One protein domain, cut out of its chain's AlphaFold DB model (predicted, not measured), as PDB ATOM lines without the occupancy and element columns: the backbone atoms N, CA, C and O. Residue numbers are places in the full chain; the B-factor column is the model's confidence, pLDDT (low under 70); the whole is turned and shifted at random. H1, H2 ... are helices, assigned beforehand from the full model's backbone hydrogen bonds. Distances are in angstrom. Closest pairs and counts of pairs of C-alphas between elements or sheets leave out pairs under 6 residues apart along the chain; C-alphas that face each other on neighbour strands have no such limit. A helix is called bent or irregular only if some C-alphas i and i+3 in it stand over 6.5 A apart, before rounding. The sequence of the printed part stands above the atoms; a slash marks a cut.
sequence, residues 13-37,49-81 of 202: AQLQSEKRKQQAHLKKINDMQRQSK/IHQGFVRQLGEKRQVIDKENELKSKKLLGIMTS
ATOM      1  N   ALA A  13     -28.631  43.175 -66.025       78.56
ATOM      2  CA  ALA A  13     -29.450  42.214 -66.757       78.56
ATOM      3  C   ALA A  13     -29.769  40.941 -65.943       78.56
ATOM      4  O   ALA A  13     -30.906  40.468 -65.977       78.56
ATOM      5  N   GLN A  14     -28.805  40.411 -65.181       80.88
ATOM      6  CA  GLN A  14     -29.016  39.275 -64.271       80.88
ATOM      7  C   GLN A  14     -29.951  39.635 -63.113       80.88
ATOM      8  O   GLN A  14     -30.840  38.862 -62.771       80.88
ATOM      9  N   LEU A  15     -29.813  40.837 -62.549       84.31
ATOM     10  CA  LEU A  15     -30.703  41.303 -61.486       84.31
ATOM     11  C   LEU A  15     -32.155  41.417 -61.980       84.31
ATOM     12  O   LEU A  15     -33.091  41.011 -61.293       84.31
ATOM     13  N   GLN A  16     -32.348  41.934 -63.195       85.62
ATOM     14  CA  GLN A  16     -33.676  42.069 -63.797       85.62
ATOM     15  C   GLN A  16     -34.294  40.721 -64.189       85.62
ATOM     16  O   GLN A  16     -35.519  40.576 -64.145       85.62
ATOM     17  N   SER A  17     -33.487  39.734 -64.589       87.31
ATOM     18  CA  SER A  17     -33.995  38.392 -64.891       87.31
ATOM     19  C   SER A  17     -34.402  37.653 -63.616       87.31
ATOM     20  O   SER A  17     -35.496  37.093 -63.573       87.31
ATOM     21  N   GLU A  18     -33.605  37.738 -62.549       86.69
ATOM     22  CA  GLU A  18     -33.960  37.188 -61.236       86.69
ATOM     23  C   GLU A  18     -35.213  37.846 -60.650       86.69
ATOM     24  O   GLU A  18     -36.129  37.151 -60.203       86.69
ATOM     25  N   LYS A  19     -35.338  39.175 -60.752       89.88
ATOM     26  CA  LYS A  19     -36.546  39.888 -60.308       89.88
ATOM     27  C   LYS A  19     -37.804  39.391 -61.029       89.88
ATOM     28  O   LYS A  19     -38.834  39.169 -60.391       89.88
ATOM     29  N   ARG A  20     -37.727  39.168 -62.346       89.75
ATOM     30  CA  ARG A  20     -38.847  38.626 -63.134       89.75
ATOM     31  C   ARG A  20     -39.199  37.193 -62.738       89.75
ATOM     32  O   ARG A  20     -40.382  36.880 -62.617       89.75
ATOM     33  N   LYS A  21     -38.202  36.341 -62.476       90.69
ATOM     34  CA  LYS A  21     -38.432  34.973 -61.976       90.69
ATOM     35  C   LYS A  21     -39.141  34.984 -60.623       90.69
ATOM     36  O   LYS A  21     -40.124  34.265 -60.451       90.69
ATOM     37  N   GLN A  22     -38.692  35.827 -59.694       91.38
ATOM     38  CA  GLN A  22     -39.319  35.958 -58.377       91.38
ATOM     39  C   GLN A  22     -40.768  36.446 -58.480       91.38
ATOM     40  O   GLN A  22     -41.653  35.868 -57.853       91.38
ATOM     41  N   GLN A  23     -41.039  37.448 -59.319       92.62
ATOM     42  CA  GLN A  23     -42.403  37.933 -59.550       92.62
ATOM     43  C   GLN A  23     -43.311  36.852 -60.154       92.62
ATOM     44  O   GLN A  23     -44.436  36.672 -59.689       92.62
ATOM     45  N   ALA A  24     -42.827  36.097 -61.144       90.94
ATOM     46  CA  ALA A  24     -43.584  34.997 -61.744       90.94
ATOM     47  C   ALA A  24     -43.872  33.874 -60.732       90.94
ATOM     48  O   ALA A  24     -44.979  33.337 -60.697       90.94
ATOM     49  N   HIS A  25     -42.900  33.554 -59.877       91.00
ATOM     50  CA  HIS A  25     -43.059  32.569 -58.812       91.00
ATOM     51  C   HIS A  25     -44.117  33.000 -57.784       91.00
ATOM     52  O   HIS A  25     -45.019  32.226 -57.470       91.00
ATOM     53  N   LEU A  26     -44.063  34.252 -57.317       92.56
ATOM     54  CA  LEU A  26     -45.064  34.804 -56.394       92.56
ATOM     55  C   LEU A  26     -46.463  34.839 -57.016       92.56
ATOM     56  O   LEU A  26     -47.437  34.492 -56.350       92.56
ATOM     57  N   LYS A  27     -46.566  35.203 -58.301       93.12
ATOM     58  CA  LYS A  27     -47.835  35.166 -59.032       93.12
ATOM     59  C   LYS A  27     -48.402  33.747 -59.081       93.12
ATOM     60  O   LYS A  27     -49.554  33.549 -58.721       93.12
ATOM     61  N   LYS A  28     -47.575  32.755 -59.428       88.62
ATOM     62  CA  LYS A  28     -47.979  31.343 -59.456       88.62
ATOM     63  C   LYS A  28     -48.458  30.849 -58.089       88.62
ATOM     64  O   LYS A  28     -49.448  30.130 -58.029       88.62
ATOM     65  N   ILE A  29     -47.790  31.244 -57.004       83.94
ATOM     66  CA  ILE A  29     -48.240  30.926 -55.640       83.94
ATOM     67  C   ILE A  29     -49.626  31.520 -55.377       83.94
ATOM     68  O   ILE A  29     -50.499  30.814 -54.883       83.94
ATOM     69  N   ASN A  30     -49.841  32.789 -55.725       82.50
ATOM     70  CA  ASN A  30     -51.128  33.458 -55.532       82.50
ATOM     71  C   ASN A  30     -52.239  32.786 -56.356       82.50
ATOM     72  O   ASN A  30     -53.316  32.506 -55.837       82.50
ATOM     73  N   ASP A  31     -51.953  32.444 -57.612       83.88
ATOM     74  CA  ASP A  31     -52.893  31.743 -58.488       83.88
ATOM     75  C   ASP A  31     -53.227  30.347 -57.940       83.88
ATOM     76  O   ASP A  31     -54.397  29.972 -57.875       83.88
ATOM     77  N   MET A  32     -52.226  29.603 -57.455       80.44
ATOM     78  CA  MET A  32     -52.441  28.321 -56.777       80.44
ATOM     79  C   MET A  32     -53.264  28.476 -55.496       80.44
ATOM     80  O   MET A  32     -54.121  27.640 -55.239       80.44
ATOM     81  N   GLN A  33     -53.056  29.536 -54.712       74.94
ATOM     82  CA  GLN A  33     -53.867  29.825 -53.524       74.94
ATOM     83  C   GLN A  33     -55.321  30.154 -53.884       74.94
ATOM     84  O   GLN A  33     -56.225  29.728 -53.173       74.94
ATOM     85  N   ARG A  34     -55.562  30.860 -54.996       75.06
ATOM     86  CA  ARG A  34     -56.915  31.174 -55.490       75.06
ATOM     87  C   ARG A  34     -57.636  29.960 -56.074       75.06
ATOM     88  O   ARG A  34     -58.845  29.841 -55.921       75.06
ATOM     89  N   GLN A  35     -56.912  29.090 -56.777       71.62
ATOM     90  CA  GLN A  35     -57.468  27.889 -57.418       71.62
ATOM     91  C   GLN A  35     -57.546  26.687 -56.478       71.62
ATOM     92  O   GLN A  35     -58.297  25.742 -56.731       71.62
ATOM     93  N   SER A  36     -56.780  26.718 -55.393       63.94
ATOM     94  CA  SER A  36     -56.913  25.809 -54.274       63.94
ATOM     95  C   SER A  36     -58.303  26.002 -53.674       63.94
ATOM     96  O   SER A  36     -58.504  26.841 -52.806       63.94
ATOM     97  N   LYS A  37     -59.261  25.174 -54.098       61.06
ATOM     98  CA  LYS A  37     -60.597  25.036 -53.488       61.06
ATOM     99  C   LYS A  37     -60.548  24.594 -52.010       61.06
ATOM    100  O   LYS A  37     -61.582  24.274 -51.439       61.06
ATOM    101  N   ILE A  49     -55.640  20.477 -33.913       65.94
ATOM    102  CA  ILE A  49     -54.769  20.110 -35.040       65.94
ATOM    103  C   ILE A  49     -53.872  21.295 -35.404       65.94
ATOM    104  O   ILE A  49     -52.669  21.121 -35.600       65.94
ATOM    105  N   HIS A  50     -54.430  22.510 -35.421       68.00
ATOM    106  CA  HIS A  50     -53.666  23.729 -35.678       68.00
ATOM    107  C   HIS A  50     -52.579  23.954 -34.618       68.00
ATOM    108  O   HIS A  50     -51.420  24.174 -34.967       68.00
ATOM    109  N   GLN A  51     -52.909  23.820 -33.331       71.12
ATOM    110  CA  GLN A  51     -51.940  23.987 -32.247       71.12
ATOM    111  C   GLN A  51     -50.818  22.938 -32.302       71.12
ATOM    112  O   GLN A  51     -49.645  23.284 -32.148       71.12
ATOM    113  N   GLY A  52     -51.153  21.671 -32.578       70.56
ATOM    114  CA  GLY A  52     -50.162  20.610 -32.766       70.56
ATOM    115  C   GLY A  52     -49.240  20.873 -33.959       70.56
ATOM    116  O   GLY A  52     -48.021  20.734 -33.844       70.56
ATOM    117  N   PHE A  53     -49.800  21.320 -35.083       74.00
ATOM    118  CA  PHE A  53     -49.045  21.650 -36.291       74.00
ATOM    119  C   PHE A  53     -48.119  22.859 -36.097       74.00
ATOM    120  O   PHE A  53     -46.939  22.792 -36.441       74.00
ATOM    121  N   VAL A  54     -48.613  23.942 -35.489       77.06
ATOM    122  CA  VAL A  54     -47.809  25.135 -35.172       77.06
ATOM    123  C   VAL A  54     -46.666  24.781 -34.221       77.06
ATOM    124  O   VAL A  54     -45.532  25.215 -34.441       77.06
ATOM    125  N   ARG A  55     -46.921  23.937 -33.211       77.88
ATOM    126  CA  ARG A  55     -45.878  23.465 -32.291       77.88
ATOM    127  C   ARG A  55     -44.806  22.650 -33.017       77.88
ATOM    128  O   ARG A  55     -43.625  22.950 -32.874       77.88
ATOM    129  N   GLN A  56     -45.205  21.695 -33.861       78.62
ATOM    130  CA  GLN A  56     -44.267  20.890 -34.656       78.62
ATOM    131  C   GLN A  56     -43.438  21.736 -35.633       78.62
ATOM    132  O   GLN A  56     -42.252  21.468 -35.829       78.62
ATOM    133  N   LEU A  57     -44.033  22.764 -36.249       82.06
ATOM    134  CA  LEU A  57     -43.293  23.710 -37.087       82.06
ATOM    135  C   LEU A  57     -42.284  24.522 -36.271       82.06
ATOM    136  O   LEU A  57     -41.153  24.707 -36.723       82.06
ATOM    137  N   GLY A  58     -42.663  24.967 -35.071       81.75
ATOM    138  CA  GLY A  58     -41.767  25.656 -34.144       81.75
ATOM    139  C   GLY A  58     -40.576  24.791 -33.726       81.75
ATOM    140  O   GLY A  58     -39.433  25.234 -33.828       81.75
ATOM    141  N   GLU A  59     -40.825  23.541 -33.334       85.81
ATOM    142  CA  GLU A  59     -39.788  22.571 -32.953       85.81
ATOM    143  C   GLU A  59     -38.818  22.292 -34.113       85.81
ATOM    144  O   GLU A  59     -37.601  22.390 -33.950       85.81
ATOM    145  N   LYS A  60     -39.340  22.029 -35.320       83.69
ATOM    146  CA  LYS A  60     -38.507  21.821 -36.518       83.69
ATOM    147  C   LYS A  60     -37.676  23.052 -36.862       83.69
ATOM    148  O   LYS A  60     -36.506  22.919 -37.218       83.69
ATOM    149  N   ARG A  61     -38.254  24.247 -36.733       85.38
ATOM    150  CA  ARG A  61     -37.542  25.503 -36.983       85.38
ATOM    151  C   ARG A  61     -36.386  25.699 -36.005       85.38
ATOM    152  O   ARG A  61     -35.289  26.014 -36.447       85.38
ATOM    153  N   GLN A  62     -36.585  25.410 -34.718       88.00
ATOM    154  CA  GLN A  62     -35.505  25.474 -33.727       88.00
ATOM    155  C   GLN A  62     -34.354  24.505 -34.036       88.00
ATOM    156  O   GLN A  62     -33.192  24.849 -33.824       88.00
ATOM    157  N   VAL A  63     -34.652  23.300 -34.533       89.94
ATOM    158  CA  VAL A  63     -33.614  22.341 -34.953       89.94
ATOM    159  C   VAL A  63     -32.810  22.892 -36.132       89.94
ATOM    160  O   VAL A  63     -31.580  22.862 -36.095       89.94
ATOM    161  N   ILE A  64     -33.492  23.444 -37.139       89.31
ATOM    162  CA  ILE A  64     -32.851  24.061 -38.310       89.31
ATOM    163  C   ILE A  64     -31.971  25.244 -37.890       89.31
ATOM    164  O   ILE A  64     -30.838  25.363 -38.354       89.31
ATOM    165  N   ASP A  65     -32.457  26.095 -36.986       90.56
ATOM    166  CA  ASP A  65     -31.715  27.267 -36.519       90.56
ATOM    167  C   ASP A  65     -30.433  26.857 -35.771       90.56
ATOM    168  O   ASP A  65     -29.361  27.400 -36.045       90.56
ATOM    169  N   LYS A  66     -30.501  25.828 -34.912       93.38
ATOM    170  CA  LYS A  66     -29.319  25.262 -34.231       93.38
ATOM    171  C   LYS A  66     -28.315  24.651 -35.209       93.38
ATOM    172  O   LYS A  66     -27.105  24.840 -35.062       93.38
ATOM    173  N   GLU A  67     -28.792  23.917 -36.213       92.38
ATOM    174  CA  GLU A  67     -27.924  23.326 -37.235       92.38
ATOM    175  C   GLU A  67     -27.225  24.414 -38.068       92.38
ATOM    176  O   GLU A  67     -26.021  24.330 -38.336       92.38
ATOM    177  N   ASN A  68     -27.958  25.467 -38.435       92.19
ATOM    178  CA  ASN A  68     -27.420  26.614 -39.161       92.19
ATOM    179  C   ASN A  68     -26.393  27.390 -38.332       92.19
ATOM    180  O   ASN A  68     -25.358  27.789 -38.874       92.19
ATOM    181  N   GLU A  69     -26.625  27.566 -37.030       94.31
ATOM    182  CA  GLU A  69     -25.656  28.183 -36.124       94.31
ATOM    183  C   GLU A  69     -24.349  27.375 -36.079       94.31
ATOM    184  O   GLU A  69     -23.262  27.937 -36.251       94.31
ATOM    185  N   LEU A  70     -24.440  26.049 -35.928       94.94
ATOM    186  CA  LEU A  70     -23.270  25.164 -35.904       94.94
ATOM    187  C   LEU A  70     -22.484  25.222 -37.220       94.94
ATOM    188  O   LEU A  70     -21.256  25.368 -37.214       94.94
ATOM    189  N   LYS A  71     -23.186  25.140 -38.357       93.06
ATOM    190  CA  LYS A  71     -22.577  25.249 -39.692       93.06
ATOM    191  C   LYS A  71     -21.895  26.599 -39.886       93.06
ATOM    192  O   LYS A  71     -20.767  26.637 -40.374       93.06
ATOM    193  N   SER A  72     -22.540  27.683 -39.462       92.00
ATOM    194  CA  SER A  72     -21.998  29.040 -39.588       92.00
ATOM    195  C   SER A  72     -20.744  29.224 -38.735       92.00
ATOM    196  O   SER A  72     -19.743  29.735 -39.233       92.00
ATOM    197  N   LYS A  73     -20.739  28.726 -37.489       93.50
ATOM    198  CA  LYS A  73     -19.545  28.733 -36.623       93.50
ATOM    199  C   LYS A  73     -18.393  27.931 -37.230       93.50
ATOM    200  O   LYS A  73     -17.259  28.403 -37.231       93.50
ATOM    201  N   LYS A  74     -18.669  26.749 -37.790       91.94
ATOM    202  CA  LYS A  74     -17.648  25.922 -38.456       91.94
ATOM    203  C   LYS A  74     -17.073  26.616 -39.692       91.94
ATOM    204  O   LYS A  74     -15.858  26.619 -39.873       91.94
ATOM    205  N   LEU A  75     -17.929  27.215 -40.520       90.75
ATOM    206  CA  LEU A  75     -17.503  27.965 -41.699       90.75
ATOM    207  C   LEU A  75     -16.639  29.167 -41.310       90.75
ATOM    208  O   LEU A  75     -15.575  29.361 -41.891       90.75
ATOM    209  N   LEU A  76     -17.050  29.921 -40.287       90.50
ATOM    210  CA  LEU A  76     -16.256  31.018 -39.742       90.50
ATOM    211  C   LEU A  76     -14.899  30.522 -39.227       90.50
ATOM    212  O   LEU A  76     -13.879  31.143 -39.515       90.50
ATOM    213  N   GLY A  77     -14.862  29.385 -38.528       85.38
ATOM    214  CA  GLY A  77     -13.620  28.736 -38.104       85.38
ATOM    215  C   GLY A  77     -12.681  28.437 -39.275       85.38
ATOM    216  O   GLY A  77     -11.501  28.751 -39.205       85.38
ATOM    217  N   ILE A  78     -13.206  27.920 -40.388       84.31
ATOM    218  CA  ILE A  78     -12.418  27.676 -41.608       84.31
ATOM    219  C   ILE A  78     -11.923  28.996 -42.221       84.31
ATOM    220  O   ILE A  78     -10.745  29.116 -42.540       84.31
ATOM    221  N   MET A  79     -12.797  29.998 -42.356       79.69
ATOM    222  CA  MET A  79     -12.444  31.296 -42.947       79.69
ATOM    223  C   MET A  79     -11.396  32.059 -42.131       79.69
ATOM    224  O   MET A  79     -10.564  32.766 -42.695       79.69
ATOM    225  N   THR A  80     -11.462  31.942 -40.805       83.50
ATOM    226  CA  THR A  80     -10.541  32.604 -39.872       83.50
ATOM    227  C   THR A  80      -9.289  31.782 -39.592       83.50
ATOM    228  O   THR A  80      -8.283  32.352 -39.165       83.50
ATOM    229  N   SER A  81      -9.313  30.469 -39.849       78.06
ATOM    230  CA  SER A  81      -8.126  29.631 -39.723       78.06
ATOM    231  C   SER A  81      -7.083  30.099 -40.733       78.06
ATOM    232  O   SER A  81      -7.217  29.926 -41.943       78.06
TER     233      SER A  81
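Overview. This is residues 13 to 37 and 49 to 81 of the 202 residues of the protein "Hypothetical protein" of Adineta ricciae (UniProt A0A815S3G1). Two long, separate helices, H1 and then H2, run in roughly opposite directions in one flat layer, with an open gap between them and no contact across it. The printed part has 58 residues with two named helices and no named strand, and the class is all helix. The whole is extended, with a radius of gyration of the C-alphas of 18.8 A and spans of 51 by 46 by 7 A.

Along the chain. H1, residues 13 to 35, runs 32.8 A from C-alpha 13 at (-29.450, 42.214, -66.757) to C-alpha 35 at (-57.468, 27.889, -57.418). H2, residues 49 to 80, runs 46.2 A and ends at C-alpha 80 at (-10.541, 32.604, -39.872).

Arrangement. H1 and H2 are apart, with no C-alpha of the one within 8 A of the other. Neither is bent. In H1 and H2 every O i to N i+4 pair is within hydrogen-bond range.

Size, cuts and confidence. The C-alphas of Lys 37 and Ser 81, the two farthest apart, are 54.4 A apart. Residues 38 to 48 are cut out, and C-alphas 37 and 49 are 20.0 A apart across the cut. Mean pLDDT of the printed part is 84.2; residues 36 to 37 and 49 to 50 are under 70.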